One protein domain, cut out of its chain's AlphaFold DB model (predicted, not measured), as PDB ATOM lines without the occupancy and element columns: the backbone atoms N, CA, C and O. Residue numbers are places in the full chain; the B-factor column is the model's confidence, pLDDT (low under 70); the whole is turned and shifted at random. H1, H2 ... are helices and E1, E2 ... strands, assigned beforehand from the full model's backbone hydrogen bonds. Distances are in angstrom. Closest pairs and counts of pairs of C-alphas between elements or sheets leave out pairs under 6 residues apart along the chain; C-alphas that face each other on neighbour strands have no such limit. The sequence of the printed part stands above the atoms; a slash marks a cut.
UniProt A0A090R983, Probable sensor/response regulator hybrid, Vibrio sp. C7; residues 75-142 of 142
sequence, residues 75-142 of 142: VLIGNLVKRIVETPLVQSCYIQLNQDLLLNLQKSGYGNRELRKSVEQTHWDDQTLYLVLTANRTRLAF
ATOM      1  N   VAL A  75     -89.165  18.913  38.059       89.00
ATOM      2  CA  VAL A  75     -89.744  20.205  38.443       89.00
ATOM      3  C   VAL A  75     -89.614  20.411  39.948       89.00
ATOM      4  O   VAL A  75     -89.191  21.479  40.392       89.00
ATOM      5  N   LEU A  76     -89.930  19.392  40.743       87.44
ATOM      6  CA  LEU A  76     -89.870  19.424  42.195       87.44
ATOM      7  C   LEU A  76     -88.430  19.589  42.688       87.44
ATOM      8  O   LEU A  76     -88.176  20.438  43.546       87.44
ATOM      9  N   ILE A  77     -87.476  18.855  42.105       88.00
ATOM     10  CA  ILE A  77     -86.050  18.996  42.443       88.00
ATOM     11  C   ILE A  77     -85.519  20.356  41.981       88.00
ATOM     12  O   ILE A  77     -84.815  21.033  42.732       88.00
ATOM     13  N   GLY A  78     -85.888  20.802  40.778       89.06
ATOM     14  CA  GLY A  78     -85.529  22.132  40.289       89.06
ATOM     15  C   GLY A  78     -86.019  23.246  41.219       89.06
ATOM     16  O   GLY A  78     -85.260  24.158  41.549       89.06
ATOM     17  N   ASN A  79     -87.257  23.139  41.708       90.00
ATOM     18  CA  ASN A  79     -87.834  24.080  42.667       90.00
ATOM     19  C   ASN A  79     -87.123  24.043  44.026       90.00
ATOM     20  O   ASN A  79     -86.937  25.101  44.629       90.00
ATOM     21  N   LEU A  80     -86.711  22.861  44.497       88.75
ATOM     22  CA  LEU A  80     -85.909  22.717  45.715       88.75
ATOM     23  C   LEU A  80     -84.598  23.484  45.586       88.75
ATOM     24  O   LEU A  80     -84.312  24.351  46.410       88.75
ATOM     25  N   VAL A  81     -83.828  23.210  44.533       90.94
ATOM     26  CA  VAL A  81     -82.524  23.854  44.347       90.94
ATOM     27  C   VAL A  81     -82.675  25.362  44.180       90.94
ATOM     28  O   VAL A  81     -81.920  26.124  44.782       90.94
ATOM     29  N   LYS A  82     -83.690  25.806  43.431       90.38
ATOM     30  CA  LYS A  82     -83.997  27.229  43.277       90.38
ATOM     31  C   LYS A  82     -84.255  27.897  44.630       90.38
ATOM     32  O   LYS A  82     -83.612  28.895  44.932       90.38
ATOM     33  N   ARG A  83     -85.124  27.319  45.465       88.62
ATOM     34  CA  ARG A  83     -85.435  27.867  46.797       88.62
ATOM     35  C   ARG A  83     -84.238  27.867  47.741       88.62
ATOM     36  O   ARG A  83     -84.119  28.787  48.538       88.62
ATOM     37  N   ILE A  84     -83.355  26.870  47.659       88.56
ATOM     38  CA  ILE A  84     -82.119  26.853  48.453       88.56
ATOM     39  C   ILE A  84     -81.223  28.037  48.056       88.56
ATOM     40  O   ILE A  84     -80.745  28.752  48.929       88.56
ATOM     41  N   VAL A  85     -81.023  28.279  46.757       89.06
ATOM     42  CA  VAL A  85     -80.162  29.368  46.247       89.06
ATOM     43  C   VAL A  85     -80.776  30.760  46.452       89.06
ATOM     44  O   VAL A  85     -80.056  31.749  46.508       89.06
ATOM     45  N   GLU A  86     -82.099  30.864  46.586       87.44
ATOM     46  CA  GLU A  86     -82.776  32.125  46.930       87.44
ATOM     47  C   GLU A  86     -82.541  32.557  48.391       87.44
ATOM     48  O   GLU A  86     -82.858  33.692  48.748       87.44
ATOM     49  N   THR A  87     -81.966  31.692  49.237       83.31
ATOM     50  CA  THR A  87     -81.577  32.076  50.601       83.31
ATOM     51  C   THR A  87     -80.313  32.950  50.590       83.31
ATOM     52  O   THR A  87     -79.372  32.680  49.842       83.31
ATOM     53  N   PRO A  88     -80.223  33.983  51.447       79.44
ATOM     54  CA  PRO A  88     -79.165  34.992  51.371       79.44
ATOM     55  C   PRO A  88     -77.761  34.452  51.686       79.44
ATOM     56  O   PRO A  88     -76.771  35.089  51.334       79.44
ATOM     57  N   LEU A  89     -77.661  33.292  52.345       85.56
ATOM     58  CA  LEU A  89     -76.382  32.692  52.733       85.56
ATOM     59  C   LEU A  89     -75.900  31.593  51.776       85.56
ATOM     60  O   LEU A  89     -74.736  31.202  51.856       85.56
ATOM     61  N   VAL A  90     -76.745  31.093  50.868       87.81
ATOM     62  CA  VAL A  90     -76.375  29.994  49.964       87.81
ATOM     63  C   VAL A  90     -76.131  30.522  48.558       87.81
ATOM     64  O   VAL A  90     -77.048  30.767  47.784       87.81
ATOM     65  N   GLN A  91     -74.856  30.640  48.191       86.75
ATOM     66  CA  GLN A  91     -74.461  31.147  46.872       86.75
ATOM     67  C   GLN A  91     -74.718  30.142  45.740       86.75
ATOM     68  O   GLN A  91     -75.007  30.513  44.599       86.75
ATOM     69  N   SER A  92     -74.577  28.849  46.027       88.50
ATOM     70  CA  SER A  92     -74.803  27.798  45.042       88.50
ATOM     71  C   SER A  92     -75.238  26.498  45.681       88.50
ATOM     72  O   SER A  92     -74.821  26.170  46.788       88.50
ATOM     73  N   CYS A  93     -76.038  25.741  44.942       89.50
ATOM     74  CA  CYS A  93     -76.507  24.426  45.330       89.50
ATOM     75  C   CYS A  93     -76.557  23.533  44.093       89.50
ATOM     76  O   CYS A  93     -76.896  23.986  42.993       89.50
ATOM     77  N   TYR A  94     -76.204  22.268  44.290       90.50
ATOM     78  CA  TYR A  94     -76.285  21.252  43.260       90.50
ATOM     79  C   TYR A  94     -76.629  19.898  43.864       90.50
ATOM     80  O   TYR A  94     -76.100  19.519  44.907       90.50
ATOM     81  N   ILE A  95     -77.502  19.170  43.181       87.50
ATOM     82  CA  ILE A  95     -77.935  17.826  43.532       87.50
ATOM     83  C   ILE A  95     -77.577  16.919  42.364       87.50
ATOM     84  O   ILE A  95     -78.075  17.110  41.255       87.50
ATOM     85  N   GLN A  96     -76.732  15.927  42.633       86.50
ATOM     86  CA  GLN A  96     -76.454  14.831  41.715       86.50
ATOM     87  C   GLN A  96     -77.213  13.596  42.186       86.50
ATOM     88  O   GLN A  96     -77.071  13.170  43.332       86.50
ATOM     89  N   LEU A  97     -77.975  12.994  41.286       80.75
ATOM     90  CA  LEU A  97     -78.615  11.708  41.493       80.75
ATOM     91  C   LEU A  97     -77.834  10.614  40.776       80.75
ATOM     92  O   LEU A  97     -77.275  10.816  39.692       80.75
ATOM     93  N   ASN A  98     -77.796   9.443  41.406       76.38
ATOM     94  CA  ASN A  98     -77.251   8.250  40.780       76.38
ATOM     95  C   ASN A  98     -78.220   7.747  39.698       76.38
ATOM     96  O   ASN A  98     -79.435   7.869  39.855       76.38
ATOM     97  N   GLN A  99     -77.688   7.163  38.622       68.50
ATOM     98  CA  GLN A  99     -78.474   6.682  37.484       68.50
ATOM     99  C   GLN A  99     -79.517   5.633  37.894       68.50
ATOM    100  O   GLN A  99     -80.636   5.643  37.389       68.50
ATOM    101  N   ASP A 100     -79.192   4.819  38.896       65.88
ATOM    102  CA  ASP A 100     -80.083   3.791  39.448       65.88
ATOM    103  C   ASP A 100     -81.274   4.366  40.242       65.88
ATOM    104  O   ASP A 100     -82.219   3.650  40.567       65.88
ATOM    105  N   LEU A 101     -81.228   5.660  40.576       65.75
ATOM    106  CA  LEU A 101     -82.251   6.383  41.338       65.75
ATOM    107  C   LEU A 101     -83.037   7.373  40.471       65.75
ATOM    108  O   LEU A 101     -83.835   8.141  41.008       65.75
ATOM    109  N   LEU A 102     -82.838   7.365  39.148       63.28
ATOM    110  CA  LEU A 102     -83.513   8.247  38.188       63.28
ATOM    111  C   LEU A 102     -84.988   7.884  37.983       63.28
ATOM    112  O   LEU A 102     -85.446   7.908  36.851       63.28
ATOM    113  N   LEU A 103     -85.721   7.540  39.048       64.88
ATOM    114  CA  LEU A 103     -87.140   7.161  39.110       64.88
ATOM    115  C   LEU A 103     -88.027   8.092  38.250       64.88
ATOM    116  O   LEU A 103     -88.682   8.976  38.776       64.88
ATOM    117  N   ASN A 104     -88.037   7.883  36.932       67.31
ATOM    118  CA  ASN A 104     -88.627   8.729  35.886       67.31
ATOM    119  C   ASN A 104     -88.035  10.145  35.700       67.31
ATOM    120  O   ASN A 104     -88.649  10.979  35.030       67.31
ATOM    121  N   LEU A 105     -86.838  10.413  36.223       80.00
ATOM    122  CA  LEU A 105     -86.159  11.705  36.081       80.00
ATOM    123  C   LEU A 105     -85.401  11.798  34.756       80.00
ATOM    124  O   LEU A 105     -84.670  10.883  34.377       80.00
ATOM    125  N   GLN A 106     -85.545  12.926  34.059       79.81
ATOM    126  CA  GLN A 106     -84.885  13.159  32.769       79.81
ATOM    127  C   GLN A 106     -83.423  13.581  32.927       79.81
ATOM    128  O   GLN A 106     -82.615  13.406  32.012       79.81
ATOM    129  N   LYS A 107     -83.077  14.170  34.074       83.12
ATOM    130  CA  LYS A 107     -81.737  14.678  34.374       83.12
ATOM    131  C   LYS A 107     -81.175  13.996  35.610       83.12
ATOM    132  O   LYS A 107     -81.882  13.703  36.564       83.12
ATOM    133  N   SER A 108     -79.864  13.794  35.611       81.94
ATOM    134  CA  SER A 108     -79.141  13.292  36.781       81.94
ATOM    135  C   SER A 108     -78.573  14.404  37.659       81.94
ATOM    136  O   SER A 108     -78.093  14.116  38.749       81.94
ATOM    137  N   GLY A 109     -78.638  15.662  37.217       86.50
ATOM    138  CA  GLY A 109     -78.043  16.801  37.905       86.50
ATOM    139  C   GLY A 109     -78.954  18.024  37.902       86.50
ATOM    140  O   GLY A 109     -79.527  18.378  36.867       86.50
ATOM    141  N   TYR A 110     -79.057  18.690  39.052       88.94
ATOM    142  CA  TYR A 110     -79.899  19.867  39.257       88.94
ATOM    143  C   TYR A 110     -79.144  20.933  40.034       88.94
ATOM    144  O   TYR A 110     -78.703  20.680  41.150       88.94
ATOM    145  N   GLY A 111     -79.046  22.143  39.487       87.81
ATOM    146  CA  GLY A 111     -78.586  23.306  40.236       87.81
ATOM    147  C   GLY A 111     -77.878  24.362  39.415       87.81
ATOM    148  O   GLY A 111     -77.848  24.296  38.189       87.81
ATOM    149  N   ASN A 112     -77.345  25.367  40.107       84.00
ATOM    150  CA  ASN A 112     -76.736  26.545  39.481       84.00
ATOM    151  C   ASN A 112     -75.216  26.421  39.280       84.00
ATOM    152  O   ASN A 112     -74.606  27.297  38.668       84.00
ATOM    153  N   ARG A 113     -74.596  25.350  39.785       82.88
ATOM    154  CA  ARG A 113     -73.169  25.058  39.616       82.88
ATOM    155  C   ARG A 113     -72.947  23.554  39.565       82.88
ATOM    156  O   ARG A 113     -73.271  22.876  40.521       82.88
ATOM    157  N   GLU A 114     -72.358  23.038  38.495       76.94
ATOM    158  CA  GLU A 114     -72.107  21.598  38.377       76.94
ATOM    159  C   GLU A 114     -71.067  21.079  39.381       76.94
ATOM    160  O   GLU A 114     -70.057  21.734  39.670       76.94
ATOM    161  N   LEU A 115     -71.295  19.859  39.879       72.62
ATOM    162  CA  LEU A 115     -70.307  19.102  40.643       72.62
ATOM    163  C   LEU A 115     -69.181  18.652  39.711       72.62
ATOM    164  O   LEU A 115     -69.379  17.835  38.817       72.62
ATOM    165  N   ARG A 116     -67.962  19.145  39.951       68.81
ATOM    166  CA  ARG A 116     -66.778  18.742  39.170       68.81
ATOM    167  C   ARG A 116     -66.414  17.268  39.360       68.81
ATOM    168  O   ARG A 116     -65.824  16.672  38.464       68.81
ATOM    169  N   LYS A 117     -66.704  16.705  40.539       70.75
ATOM    170  CA  LYS A 117     -66.459  15.304  40.898       70.75
ATOM    171  C   LYS A 117     -67.519  14.826  41.882       70.75
ATOM    172  O   LYS A 117     -67.915  15.582  42.765       70.75
ATOM    173  N   SER A 118     -67.935  13.569  41.734       71.69
ATOM    174  CA  SER A 118     -68.709  12.885  42.770       71.69
ATOM    175  C   SER A 118     -67.853  12.719  44.026       71.69
ATOM    176  O   SER A 118     -66.637  12.534  43.940       71.69
ATOM    177  N   VAL A 119     -68.494  12.811  45.182       78.75
ATOM    178  CA  VAL A 119     -67.877  12.734  46.507       78.75
ATOM    179  C   VAL A 119     -68.395  11.497  47.225       78.75
ATOM    180  O   VAL A 119     -69.578  11.183  47.157       78.75
ATOM    181  N   GLU A 120     -67.500  10.787  47.906       79.81
ATOM    182  CA  GLU A 120     -67.834   9.529  48.590       79.81
ATOM    183  C   GLU A 120     -68.274   9.738  50.042       79.81
ATOM    184  O   GLU A 120     -68.939   8.882  50.621       79.81
ATOM    185  N   GLN A 121     -67.916  10.877  50.642       81.75
ATOM    186  CA  GLN A 121     -68.185  11.167  52.046       81.75
ATOM    187  C   GLN A 121     -68.711  12.584  52.236       81.75
ATOM    188  O   GLN A 121     -68.296  13.518  51.547       81.75
ATOM    189  N   THR A 122     -69.600  12.732  53.217       88.06
ATOM    190  CA  THR A 122     -70.069  14.037  53.676       88.06
ATOM    191  C   THR A 122     -68.932  14.781  54.363       88.06
ATOM    192  O   THR A 122     -68.393  14.300  55.360       88.06
ATOM    193  N   HIS A 123     -68.573  15.949  53.843       87.12
ATOM    194  CA  HIS A 123     -67.525  16.791  54.407       87.12
ATOM    195  C   HIS A 123     -67.732  18.255  54.024       87.12
ATOM    196  O   HIS A 123     -68.451  18.582  53.080       87.12
ATOM    197  N   TRP A 124     -67.081  19.134  54.775       89.25
ATOM    198  CA  TRP A 124     -66.886  20.518  54.374       89.25
ATOM    199  C   TRP A 124     -65.556  20.637  53.638       89.25
ATOM    200  O   TRP A 124     -64.549  20.106  54.108       89.25
ATOM    201  N   ASP A 125     -65.557  21.350  52.519       86.06
ATOM    202  CA  ASP A 125     -64.348  21.832  51.854       86.06
ATOM    203  C   ASP A 125     -64.501  23.341  51.643       86.06
ATOM    204  O   ASP A 125     -65.377  23.806  50.906       86.06
ATOM    205  N   ASP A 126     -63.691  24.099  52.384       87.50
ATOM    206  CA  ASP A 126     -63.764  25.556  52.503       87.50
ATOM    207  C   ASP A 126     -65.192  26.051  52.830       87.50
ATOM    208  O   ASP A 126     -65.681  25.862  53.946       87.50
ATOM    209  N   GLN A 127     -65.885  26.647  51.859       87.88
ATOM    210  CA  GLN A 127     -67.242  27.190  52.006       87.88
ATOM    211  C   GLN A 127     -68.323  26.289  51.394       87.88
ATOM    212  O   GLN A 127     -69.486  26.686  51.303       87.88
ATOM    213  N   THR A 128     -67.961  25.085  50.948       85.62
ATOM    214  CA  THR A 128     -68.880  24.153  50.289       85.62
ATOM    215  C   THR A 128     -69.130  22.940  51.173       85.62
ATOM    216  O   THR A 128     -68.208  22.216  51.550       85.62
ATOM    217  N   LEU A 129     -70.403  22.693  51.479       86.19
ATOM    218  CA  LEU A 129     -70.838  21.464  52.125       86.19
ATOM    219  C   LEU A 129     -71.141  20.409  51.067       86.19
ATOM    220  O   LEU A 129     -72.079  20.545  50.280       86.19
ATOM    221  N   TYR A 130     -70.377  19.329  51.096       86.94
ATOM    222  CA  TYR A 130     -70.624  18.136  50.309       86.94
ATOM    223  C   TYR A 130     -71.447  17.161  51.149       86.94
ATOM    224  O   TYR A 130     -70.997  16.723  52.206       86.94
ATOM    225  N   LEU A 131     -72.653  16.821  50.689       82.81
ATOM    226  CA  LEU A 131     -73.540  15.856  51.344       82.81
ATOM    227  C   LEU A 131     -73.696  14.619  50.469       82.81
ATOM    228  O   LEU A 131     -74.147  14.715  49.329       82.81
ATOM    229  N   VAL A 132     -73.384  13.453  51.028       82.31
ATOM    230  CA  VAL A 132     -73.671  12.167  50.390       82.31
ATOM    231  C   VAL A 132     -74.894  11.564  51.059       82.31
ATOM    232  O   VAL A 132     -74.877  11.247  52.249       82.31
ATOM    233  N   LEU A 133     -75.968  11.416  50.287       71.69
ATOM    234  CA  LEU A 133     -77.224  10.833  50.743       71.69
ATOM    235  C   LEU A 133     -77.404   9.460  50.104       71.69
ATOM    236  O   LEU A 133     -77.369   9.314  48.885       71.69
ATOM    237  N   THR A 134     -77.612   8.445  50.936       67.50
ATOM    238  CA  THR A 134     -77.889   7.082  50.477       67.50
ATOM    239  C   THR A 134     -79.366   6.773  50.667       67.50
ATOM    240  O   THR A 134     -79.830   6.692  51.806       67.50
ATOM    241  N   ALA A 135     -80.097   6.567  49.573       61.00
ATOM    242  CA  ALA A 135     -81.451   6.020  49.607       61.00
ATOM    243  C   ALA A 135     -81.390   4.482  49.597       61.00
ATOM    244  O   ALA A 135     -80.598   3.904  48.859       61.00
ATOM    245  N   ASN A 136     -82.214   3.826  50.422       55.53
ATOM    246  CA  ASN A 136     -82.306   2.367  50.566       55.53
ATOM    247  C   ASN A 136     -80.986   1.644  50.899       55.53
ATOM    248  O   ASN A 136     -80.408   0.927  50.085       55.53
ATOM    249  N   ARG A 137     -80.586   1.663  52.176       46.44
ATOM    250  CA  ARG A 137     -79.902   0.484  52.728       46.44
ATOM    251  C   ARG A 137     -80.964  -0.605  52.901       46.44
ATOM    252  O   ARG A 137     -81.584  -0.611  53.955       46.44
ATOM    253  N   THR A 138     -81.243  -1.427  51.878       38.22
ATOM    254  CA  THR A 138     -81.591  -2.878  51.925       38.22
ATOM    255  C   THR A 138     -82.271  -3.348  50.619       38.22
ATOM    256  O   THR A 138     -83.184  -2.707  50.111       38.22
ATOM    257  N   ARG A 139     -81.769  -4.491  50.119       31.19
ATOM    258  CA  ARG A 139     -82.124  -5.334  48.955       31.19
ATOM    259  C   ARG A 139     -83.545  -5.229  48.378       31.19
ATOM    260  O   ARG A 139     -84.513  -5.566  49.052       31.19
ATOM    261  N   LEU A 140     -83.613  -5.030  47.060       28.47
ATOM    262  CA  LEU A 140     -84.639  -5.667  46.233       28.47
ATOM    263  C   LEU A 140     -84.216  -7.129  46.014       28.47
ATOM    264  O   LEU A 140     -83.157  -7.391  45.444       28.47
ATOM    265  N   ALA A 141     -84.992  -8.076  46.542       34.66
ATOM    266  CA  ALA A 141     -84.962  -9.450  46.055       34.66
ATOM    267  C   ALA A 141     -85.776  -9.485  44.755       34.66
ATOM    268  O   ALA A 141     -86.872  -8.928  44.717       34.66
ATOM    269  N   PHE A 142     -85.179 -10.066  43.714       35.78
ATOM    270  CA  PHE A 142     -85.824 -10.352  42.435       35.78
ATOM    271  C   PHE A 142     -86.979 -11.343  42.604       35.78
ATOM    272  O   PHE A 142     -86.844 -12.242  43.470       35.78
TER     273      PHE A 142
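AT A GLANCE: This is residues 75 to 142 of the 142 residues of the protein "Probable sensor/response regulator hybrid" of Vibrio sp. C7 (UniProt A0A090R983). There is little regular structure here: helix H1 packs on the small hairpin E1 and E2, a long link leads to a second hairpin, E3 and E4, and residues 136 to 142 stick out as a tail. The printed part has 68 residues, with 23 in one named helix and four strands, H1 E1 E2 E3 E4, a mixed class; both sheets are antiparallel. It is loose, radius of gyration of the C-alphas 13.6 A, and elongated, 46 by 27 by 18 A.

IN THESE COORDINATES: Find C-alpha 75 at (-89.744, 20.205, 38.443); from there H1, residues 75 to 85, runs 15.4 A. Next come E1, 94 to 96, 6.6 A; E2, 109 to 111, 6.9 A; E3, 123 to 125, 6.5 A; and E4, 128 to 130, 6.3 A, ending at C-alpha 130, (-70.624, 18.136, 50.309).

HOW THE PARTS SIT: In H1 every O i to N i+4 pair is within hydrogen-bond range. Its closest C-alphas to E2 are Val 81 and Gly 111, 5.7 A. In hairpin E1 and E2, at 171 degrees, look at N 95 and O 110, 2.8 A; in hairpin E3 and E4, at 152 degrees, N 128 and O 125, 2.9 A. E2 and E3 are apart.

THE WHOLE: The C-alphas farthest apart, Pro 88 and Phe 142, are 46.7 A apart. The printed part has no cut; links E1 to E2 and E2 to E3 are long. Look for pLDDT under 70 at residues 99 to 104, 116 and 134 to 142.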